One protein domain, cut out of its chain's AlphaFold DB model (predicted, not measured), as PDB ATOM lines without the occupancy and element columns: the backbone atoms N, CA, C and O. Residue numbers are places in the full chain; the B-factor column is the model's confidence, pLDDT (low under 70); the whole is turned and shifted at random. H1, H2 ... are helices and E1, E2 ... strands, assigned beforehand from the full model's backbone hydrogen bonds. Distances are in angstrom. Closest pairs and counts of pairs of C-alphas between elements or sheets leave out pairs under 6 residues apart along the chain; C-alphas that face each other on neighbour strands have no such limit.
ATOM      1  N   GLU A   5     232.337 226.546 312.049       90.94
ATOM      2  CA  GLU A   5     232.265 225.384 312.929       90.94
ATOM      3  C   GLU A   5     232.817 224.131 312.237       90.94
ATOM      4  O   GLU A   5     233.661 223.429 312.803       90.94
ATOM      5  N   GLN A   6     232.442 223.892 310.978       92.50
ATOM      6  CA  GLN A   6     233.019 222.793 310.196       92.50
ATOM      7  C   GLN A   6     234.535 222.930 310.004       92.50
ATOM      8  O   GLN A   6     235.248 221.924 310.062       92.50
ATOM      9  N   LEU A   7     235.044 224.143 309.764       94.75
ATOM     10  CA  LEU A   7     236.486 224.379 309.626       94.75
ATOM     11  C   LEU A   7     237.237 224.076 310.925       94.75
ATOM     12  O   LEU A   7     238.256 223.387 310.896       94.75
ATOM     13  N   LEU A   8     236.718 224.550 312.056       94.88
ATOM     14  CA  LEU A   8     237.328 224.345 313.366       94.88
ATOM     15  C   LEU A   8     237.327 222.869 313.764       94.88
ATOM     16  O   LEU A   8     238.355 222.354 314.195       94.88
ATOM     17  N   ASN A   9     236.229 222.154 313.517       94.81
ATOM     18  CA  ASN A   9     236.160 220.716 313.772       94.81
ATOM     19  C   ASN A   9     237.174 219.924 312.925       94.81
ATOM     20  O   ASN A   9     237.819 219.006 313.435       94.81
ATOM     21  N   LYS A  10     237.370 220.300 311.651       96.06
ATOM     22  CA  LYS A  10     238.417 219.707 310.797       96.06
ATOM     23  C   LYS A  10     239.818 220.015 311.314       96.06
ATOM     24  O   LYS A  10     240.682 219.140 311.292       96.06
ATOM     25  N   TRP A  11     240.044 221.240 311.780       96.00
ATOM     26  CA  TRP A  11     241.327 221.639 312.341       96.00
ATOM     27  C   TRP A  11     241.650 220.872 313.628       96.00
ATOM     28  O   TRP A  11     242.743 220.316 313.723       96.00
ATOM     29  N   PHE A  12     240.696 220.725 314.553       96.88
ATOM     30  CA  PHE A  12     240.869 219.903 315.759       96.88
ATOM     31  C   PHE A  12     241.244 218.460 315.409       96.88
ATOM     32  O   PHE A  12     242.249 217.949 315.900       96.88
ATOM     33  N   ALA A  13     240.519 217.841 314.473       97.25
ATOM     34  CA  ALA A  13     240.855 216.500 314.005       97.25
ATOM     35  C   ALA A  13     242.268 216.428 313.387       97.25
ATOM     36  O   ALA A  13     242.987 215.457 313.610       97.25
ATOM     37  N   SER A  14     242.703 217.460 312.651       97.88
ATOM     38  CA  SER A  14     244.039 217.496 312.030       97.88
ATOM     39  C   SER A  14     245.197 217.568 313.028       97.88
ATOM     40  O   SER A  14     246.288 217.093 312.718       97.88
ATOM     41  N   ILE A  15     244.964 218.123 314.221       97.38
ATOM     42  CA  ILE A  15     245.963 218.201 315.298       97.38
ATOM     43  C   ILE A  15     245.870 217.022 316.281       97.38
ATOM     44  O   ILE A  15     246.574 217.012 317.287       97.38
ATOM     45  N   GLY A  16     245.030 216.021 315.988       97.75
ATOM     46  CA  GLY A  16     244.870 214.811 316.802       97.75
ATOM     47  C   GLY A  16     243.867 214.930 317.956       97.75
ATOM     48  O   GLY A  16     243.808 214.035 318.795       97.75
ATOM     49  N   GLU A  17     243.076 216.002 318.006       97.94
ATOM     50  CA  GLU A  17     242.014 216.179 319.001       97.94
ATOM     51  C   GLU A  17     240.696 215.540 318.533       97.94
ATOM     52  O   GLU A  17     240.394 215.516 317.342       97.94
ATOM     53  N   ASP A  18     239.874 215.067 319.476       97.31
ATOM     54  CA  ASP A  18     238.502 214.610 319.211       97.31
ATOM     55  C   ASP A  18     237.515 215.792 319.304       97.31
ATOM     56  O   ASP A  18     237.239 216.252 320.417       97.31
ATOM     57  N   PRO A  19     236.918 216.270 318.191       95.44
ATOM     58  CA  PRO A  19     235.969 217.385 318.219       95.44
ATOM     59  C   PRO A  19     234.713 217.110 319.061       95.44
ATOM     60  O   PRO A  19     234.030 218.047 319.471       95.44
ATOM     61  N   GLN A  20     234.391 215.836 319.323       95.38
ATOM     62  CA  GLN A  20     233.220 215.429 320.100       95.38
ATOM     63  C   GLN A  20     233.497 215.314 321.601       95.38
ATOM     64  O   GLN A  20     232.552 215.093 322.372       95.38
ATOM     65  N   ARG A  21     234.744 215.496 322.057       97.44
ATOM     66  CA  ARG A  21     235.037 215.483 323.495       97.44
ATOM     67  C   ARG A  21     234.333 216.640 324.191       97.44
ATOM     68  O   ARG A  21     234.231 217.738 323.650       97.44
ATOM     69  N   GLU A  22     233.885 216.401 325.419       96.94
ATOM     70  CA  GLU A  22     233.040 217.326 326.187       96.94
ATOM     71  C   GLU A  22     233.578 218.772 326.199       96.94
ATOM     72  O   GLU A  22     232.838 219.700 325.886       96.94
ATOM     73  N   GLY A  23     234.888 218.962 326.402       96.06
ATOM     74  CA  GLY A  23     235.514 220.291 326.385       96.06
ATOM     75  C   GLY A  23     235.562 221.002 325.018       96.06
ATOM     76  O   GLY A  23     235.649 222.235 324.984       96.06
ATOM     77  N   LEU A  24     235.491 220.273 323.895       96.38
ATOM     78  CA  LEU A  24     235.564 220.851 322.545       96.38
ATOM     79  C   LEU A  24     234.214 221.113 321.891       96.38
ATOM     80  O   LEU A  24     234.167 222.006 321.051       96.38
ATOM     81  N   LYS A  25     233.133 220.452 322.321       94.38
ATOM     82  CA  LYS A  25     231.801 220.576 321.695       94.38
ATOM     83  C   LYS A  25     231.350 222.020 321.464       94.38
ATOM     84  O   LYS A  25     230.858 222.344 320.392       94.38
ATOM     85  N   ASP A  26     231.556 222.898 322.446       95.06
ATOM     86  CA  ASP A  26     231.195 224.320 322.341       95.06
ATOM     87  C   ASP A  26     232.386 225.245 322.026       95.06
ATOM     88  O   ASP A  26     232.231 226.467 321.975       95.06
ATOM     89  N   THR A  27     233.587 224.700 321.806       96.31
ATOM     90  CA  THR A  27     234.759 225.509 321.429       96.31
ATOM     91  C   THR A  27     234.554 226.259 320.113       96.31
ATOM     92  O   THR A  27     234.908 227.438 320.090       96.31
ATOM     93  N   PRO A  28     233.949 225.681 319.055       95.25
ATOM     94  CA  PRO A  28     233.705 226.415 317.819       95.25
ATOM     95  C   PRO A  28     232.907 227.707 318.012       95.25
ATOM     96  O   PRO A  28     233.342 228.764 317.564       95.25
ATOM     97  N   LYS A  29     231.815 227.653 318.784       93.56
ATOM     98  CA  LYS A  29     230.993 228.831 319.112       93.56
ATOM     99  C   LYS A  29     231.779 229.884 319.895       93.56
ATOM    100  O   LYS A  29     231.641 231.081 319.658       93.56
ATOM    101  N   ARG A  30     232.619 229.448 320.844       95.56
ATOM    102  CA  ARG A  30     233.489 230.362 321.606       95.56
ATOM    103  C   ARG A  30     234.526 231.034 320.709       95.56
ATOM    104  O   ARG A  30     234.775 232.222 320.880       95.56
ATOM    105  N   LEU A  31     235.112 230.292 319.768       95.12
ATOM    106  CA  LEU A  31     236.084 230.825 318.817       95.12
ATOM    107  C   LEU A  31     235.438 231.788 317.825       95.12
ATOM    108  O   LEU A  31     236.018 232.830 317.558       95.12
ATOM    109  N   GLU A  32     234.239 231.492 317.325       93.38
ATOM    110  CA  GLU A  32     233.488 232.414 316.468       93.38
ATOM    111  C   GLU A  32     233.281 233.767 317.153       93.38
ATOM    112  O   GLU A  32     233.634 234.807 316.595       93.38
ATOM    113  N   LYS A  33     232.800 233.748 318.403       94.31
ATOM    114  CA  LYS A  33     232.649 234.967 319.200       94.31
ATOM    115  C   LYS A  33     233.989 235.686 319.392       94.31
ATOM    116  O   LYS A  33     234.075 236.887 319.163       94.31
ATOM    117  N   LEU A  34     235.033 234.948 319.774       94.06
ATOM    118  CA  LEU A  34     236.370 235.498 319.997       94.06
ATOM    119  C   LEU A  34     236.918 236.195 318.745       94.06
ATOM    120  O   LEU A  34     237.418 237.309 318.843       94.06
ATOM    121  N   TRP A  35     236.830 235.561 317.576       93.06
ATOM    122  CA  TRP A  35     237.294 236.158 316.323       93.06
ATOM    123  C   TRP A  35     236.468 237.382 315.931       93.06
ATOM    124  O   TRP A  35     237.039 238.344 315.423       93.06
ATOM    125  N   GLY A  36     235.161 237.374 316.213       92.75
ATOM    126  CA  GLY A  36     234.309 238.555 316.082       92.75
ATOM    127  C   GLY A  36     234.815 239.731 316.921       92.75
ATOM    128  O   GLY A  36     234.945 240.834 316.398       92.75
ATOM    129  N   ASP A  37     235.182 239.480 318.179       93.31
ATOM    130  CA  ASP A  37     235.703 240.505 319.089       93.31
ATOM    131  C   ASP A  37     237.102 240.995 318.657       93.31
ATOM    132  O   ASP A  37     237.341 242.198 318.551       93.31
ATOM    133  N   LEU A  38     238.024 240.075 318.343       93.62
ATOM    134  CA  LEU A  38     239.407 240.402 317.961       93.62
ATOM    135  C   LEU A  38     239.501 241.184 316.642       93.62
ATOM    136  O   LEU A  38     240.444 241.948 316.447       93.62
ATOM    137  N   MET A  39     238.529 241.001 315.745       93.19
ATOM    138  CA  MET A  39     238.485 241.627 314.419       93.19
ATOM    139  C   MET A  39     237.420 242.722 314.295       93.19
ATOM    140  O   MET A  39     237.239 243.277 313.209       93.19
ATOM    141  N   ALA A  40     236.748 243.085 315.394       94.12
ATOM    142  CA  ALA A  40     235.681 244.090 315.411       94.12
ATOM    143  C   ALA A  40     236.126 245.456 314.854       94.12
ATOM    144  O   ALA A  40     235.317 246.209 314.304       94.12
ATOM    145  N   GLY A  41     237.426 245.762 314.933       93.75
ATOM    146  CA  GLY A  41     238.018 246.976 314.374       93.75
ATOM    147  C   GLY A  41     237.773 247.156 312.870       93.75
ATOM    148  O   GLY A  41     237.589 248.286 312.431       93.75
ATOM    149  N   TYR A  42     237.679 246.075 312.083       95.25
ATOM    150  CA  TYR A  42     237.408 246.172 310.638       95.25
ATOM    151  C   TYR A  42     236.000 246.673 310.310       95.25
ATOM    152  O   TYR A  42     235.789 247.265 309.254       95.25
ATOM    153  N   ALA A  43     235.039 246.429 311.201       95.44
ATOM    154  CA  ALA A  43     233.665 246.904 311.061       95.44
ATOM    155  C   ALA A  43     233.436 248.259 311.755       95.44
ATOM    156  O   ALA A  43     232.339 248.806 311.688       95.44
ATOM    157  N   SER A  44     234.451 248.790 312.441       93.75
ATOM    158  CA  SER A  44     234.345 250.021 313.221       93.75
ATOM    159  C   SER A  44     234.579 251.258 312.351       93.75
ATOM    160  O   SER A  44     235.466 251.271 311.500       93.75
ATOM    161  N   ASN A  45     233.826 252.333 312.601       94.25
ATOM    162  CA  ASN A  45     234.017 253.626 311.946       94.25
ATOM    163  C   ASN A  45     234.776 254.595 312.876       94.25
ATOM    164  O   ASN A  45     234.205 255.053 313.870       94.25
ATOM    165  N   PRO A  46     236.031 254.977 312.563       91.50
ATOM    166  CA  PRO A  46     236.792 255.919 313.384       91.50
ATOM    167  C   PRO A  46     236.086 257.262 313.576       91.50
ATOM    168  O   PRO A  46     236.202 257.872 314.635       91.50
ATOM    169  N   GLN A  47     235.329 257.727 312.577       91.25
ATOM    170  CA  GLN A  47     234.622 258.998 312.677       91.25
ATOM    171  C   GLN A  47     233.522 258.948 313.739       91.25
ATOM    172  O   GLN A  47     233.362 259.914 314.474       91.25
ATOM    173  N   LEU A  62     252.317 270.603 325.345       87.69
ATOM    174  CA  LEU A  62     252.283 269.207 324.904       87.69
ATOM    175  C   LEU A  62     251.369 268.365 325.812       87.69
ATOM    176  O   LEU A  62     251.566 268.323 327.026       87.69
ATOM    177  N   VAL A  63     250.430 267.638 325.208       84.44
ATOM    178  CA  VAL A  63     249.613 266.619 325.882       84.44
ATOM    179  C   VAL A  63     250.150 265.243 325.508       84.44
ATOM    180  O   VAL A  63     250.361 264.959 324.330       84.44
ATOM    181  N   VAL A  64     250.383 264.386 326.502       90.31
ATOM    182  CA  VAL A  64     250.935 263.044 326.296       90.31
ATOM    183  C   VAL A  64     250.082 262.012 327.026       90.31
ATOM    184  O   VAL A  64     249.929 262.091 328.242       90.31
ATOM    185  N   LEU A  65     249.569 261.033 326.279       88.12
ATOM    186  CA  LEU A  65     248.897 259.845 326.806       88.12
ATOM    187  C   LEU A  65     249.858 258.651 326.696       88.12
ATOM    188  O   LEU A  65     250.440 258.428 325.636       88.12
ATOM    189  N   LYS A  66     250.062 257.927 327.797       91.31
ATOM    190  CA  LYS A  66     250.979 256.776 327.927       91.31
ATOM    191  C   LYS A  66     250.318 255.677 328.751       91.31
ATOM    192  O   LYS A  66     249.301 255.948 329.391       91.31
ATOM    193  N   ASN A  67     250.941 254.499 328.797       90.19
ATOM    194  CA  ASN A  67     250.457 253.324 329.518       90.19
ATOM    195  C   ASN A  67     249.089 252.858 328.999       90.19
ATOM    196  O   ASN A  67     248.209 252.510 329.785       90.19
ATOM    197  N   MET A  68     248.892 252.900 327.678       90.25
ATOM    198  CA  MET A  68     247.694 252.320 327.072       90.25
ATOM    199  C   MET A  68     247.943 250.844 326.805       90.25
ATOM    200  O   MET A  68     248.884 250.482 326.100       90.25
ATOM    201  N   GLU A  69     247.075 249.999 327.345       90.88
ATOM    202  CA  GLU A  69     247.091 248.584 327.008       90.88
ATOM    203  C   GLU A  69     246.591 248.387 325.580       90.88
ATOM    204  O   GLU A  69     245.536 248.900 325.193       90.88
ATOM    205  N   PHE A  70     247.347 247.623 324.797       90.44
ATOM    206  CA  PHE A  70     246.973 247.284 323.437       90.44
ATOM    207  C   PHE A  70     247.156 245.791 323.182       90.44
ATOM    208  O   PHE A  70     248.213 245.204 323.434       90.44
ATOM    209  N   TYR A  71     246.104 245.198 322.627       91.75
ATOM    210  CA  TYR A  71     246.054 243.803 322.225       91.75
ATOM    211  C   TYR A  71     245.763 243.753 320.730       91.75
ATOM    212  O   TYR A  71     244.873 244.443 320.234       91.75
ATOM    213  N   SER A  72     246.518 242.937 320.008       92.62
ATOM    214  CA  SER A  72     246.331 242.743 318.573       92.62
ATOM    215  C   SER A  72     246.634 241.306 318.176       92.62
ATOM    216  O   SER A  72     246.924 240.455 319.019       92.62
ATOM    217  N   LEU A  73     246.574 241.032 316.880       93.81
ATOM    218  CA  LEU A  73     246.913 239.750 316.290       93.81
ATOM    219  C   LEU A  73     247.988 239.950 315.230       93.81
ATOM    220  O   LEU A  73     247.885 240.831 314.380       93.81
ATOM    221  N   CYS A  74     249.015 239.106 315.261       94.62
ATOM    222  CA  CYS A  74     249.972 239.045 314.168       94.62
ATOM    223  C   CYS A  74     249.305 238.376 312.962       94.62
ATOM    224  O   CYS A  74     248.972 237.197 313.028       94.62
ATOM    225  N   GLU A  75     249.169 239.082 311.847       94.12
ATOM    226  CA  GLU A  75     248.570 238.536 310.620       94.12
ATOM    227  C   GLU A  75     249.323 237.328 310.036       94.12
ATOM    228  O   GLU A  75     248.713 236.449 309.439       94.12
ATOM    229  N   HIS A  76     250.633 237.231 310.269       94.62
ATOM    230  CA  HIS A  76     251.462 236.140 309.748       94.62
ATOM    231  C   HIS A  76     251.266 234.812 310.486       94.62
ATOM    232  O   HIS A  76     251.433 233.747 309.898       94.62
ATOM    233  N   HIS A  77     250.949 234.871 311.780       93.94
ATOM    234  CA  HIS A  77     250.931 233.693 312.658       93.94
ATOM    235  C   HIS A  77     249.588 233.479 313.352       93.94
ATOM    236  O   HIS A  77     249.384 232.437 313.965       93.94
ATOM    237  N   LEU A  78     248.694 234.470 313.292       92.31
ATOM    238  CA  LEU A  78     247.405 234.487 313.980       92.31
ATOM    239  C   LEU A  78     247.521 234.300 315.501       92.31
ATOM    240  O   LEU A  78     246.620 233.777 316.152       92.31
ATOM    241  N   LEU A  79     248.639 234.760 316.069       93.44
ATOM    242  CA  LEU A  79     248.901 234.762 317.505       93.44
ATOM    243  C   LEU A  79     248.674 236.150 318.096       93.44
ATOM    244  O   LEU A  79     248.950 237.168 317.454       93.44
ATOM    245  N   SER A  80     248.205 236.173 319.342       89.19
ATOM    246  CA  SER A  80     248.022 237.399 320.110       89.19
ATOM    247  C   SER A  80     249.351 238.118 320.323       89.19
ATOM    248  O   SER A  80     250.337 237.521 320.754       89.19
ATOM    249  N   LEU A  81     249.353 239.417 320.048       86.31
ATOM    250  CA  LEU A  81     250.420 240.339 320.402       86.31
ATOM    251  C   LEU A  81     249.918 241.222 321.542       86.31
ATOM    252  O   LEU A  81     248.874 241.863 321.415       86.31
ATOM    253  N   PHE A  82     250.668 241.255 322.637       82.19
ATOM    254  CA  PHE A  82     250.410 242.138 323.766       82.19
ATOM    255  C   PHE A  82     251.507 243.194 323.837       82.19
ATOM    256  O   PHE A  82     252.692 242.854 323.853       82.19
ATOM    257  N   TRP A  83     251.103 244.459 323.884       72.62
ATOM    258  CA  TRP A  83     252.010 245.587 324.042       72.62
ATOM    259  C   TRP A  83     251.528 246.447 325.210       72.62
ATOM    260  O   TRP A  83     250.390 246.915 325.218       72.62
ATOM    261  N   ALA A  84     252.412 246.664 326.183       54.72
ATOM    262  CA  ALA A  84     252.228 247.624 327.262       54.72
ATOM    263  C   ALA A  84     253.400 248.614 327.223       54.72
ATOM    264  O   ALA A  84     254.541 248.217 327.467       54.72
ATOM    265  N   TYR A  85     253.120 249.876 326.885       55.91
ATOM    266  CA  TYR A  85     254.064 251.001 326.920       55.91
ATOM    267  C   TYR A  85     253.385 252.277 327.422       55.91
ATOM    268  O   TYR A  85     252.190 252.491 327.110       55.91
TER     269      TYR A  85
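This is residues 5 to 47 and 62 to 85 of the 85 residues of the protein "GTP cyclohydrolase I" of Helicobacter bizzozeronii CCUG 35545 (UniProt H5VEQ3). A two-stranded hairpin, E1 and E2, lies at one side of a loose, drawn-out frame in which helix H2 reaches towards E1 with its last residue, while H1 meets the first part of H2 to make a steep corner. Residues 40 to 47, of which 40 to 43 belong to the short H3, stick out after the end of H2, and residues 74 to 79, at the turn of the hairpin of E1 and E2, stick out separately. The printed part has 67 residues with three named helices and two named strands, in the order H1, H2, H3, E1, E2; the sheet, E1 - E2, is antiparallel and the class is mixed, helices and strands. The whole is extended, a rod of 57 by 25 by 23 A with a radius of gyration of the C-alphas of 16.9 A.

E1 is residues 69 to 73, 13.9 A long, and E2 is residues 80 to 84, 13.2 A, ending at C-alpha 84 at (252.228, 247.624, 327.262). H2, residues 27 to 38, measures 16.0 A. H1, residues 5 to 14, measures 14.2 A and begins at C-alpha 5 at (232.265, 225.384, 312.929). H3 is residues 40 to 43.

E1 and E2 form a hairpin, antiparallel at 158 degrees, with N 72 and O 81 2.9 A apart and N 81 and O 72 2.8 A apart, within hydrogen-bond range. The closest C-alphas of H2 and E1, those of Leu 38 and Ser 72, are 7.3 A apart. H1 and H2 touch, H2 with residues 28 to 32 alone; the closest C-alphas, of Glu 5 and Pro 28, are 5.2 A apart. They run opposite ways at a steep tilt of 68 degrees, only just short of about perpendicular. H2 and H3 meet only through their link. H1 is apart from E1 and E2. In H1 and H2 every O i to N i+4 pair is within hydrogen-bond range; H3 is too short for such a pair.

The C-alphas of Gln 20 and Leu 62 are the two farthest apart, 57.3 A. Residues 48 to 61 are not printed, and C-alphas 47 and 62 are 23.8 A apart across the cut. The link from H1 to H2, 12 residues, is long. Mean pLDDT of the printed part is 92.1, and residues 84 to 85 are under 70.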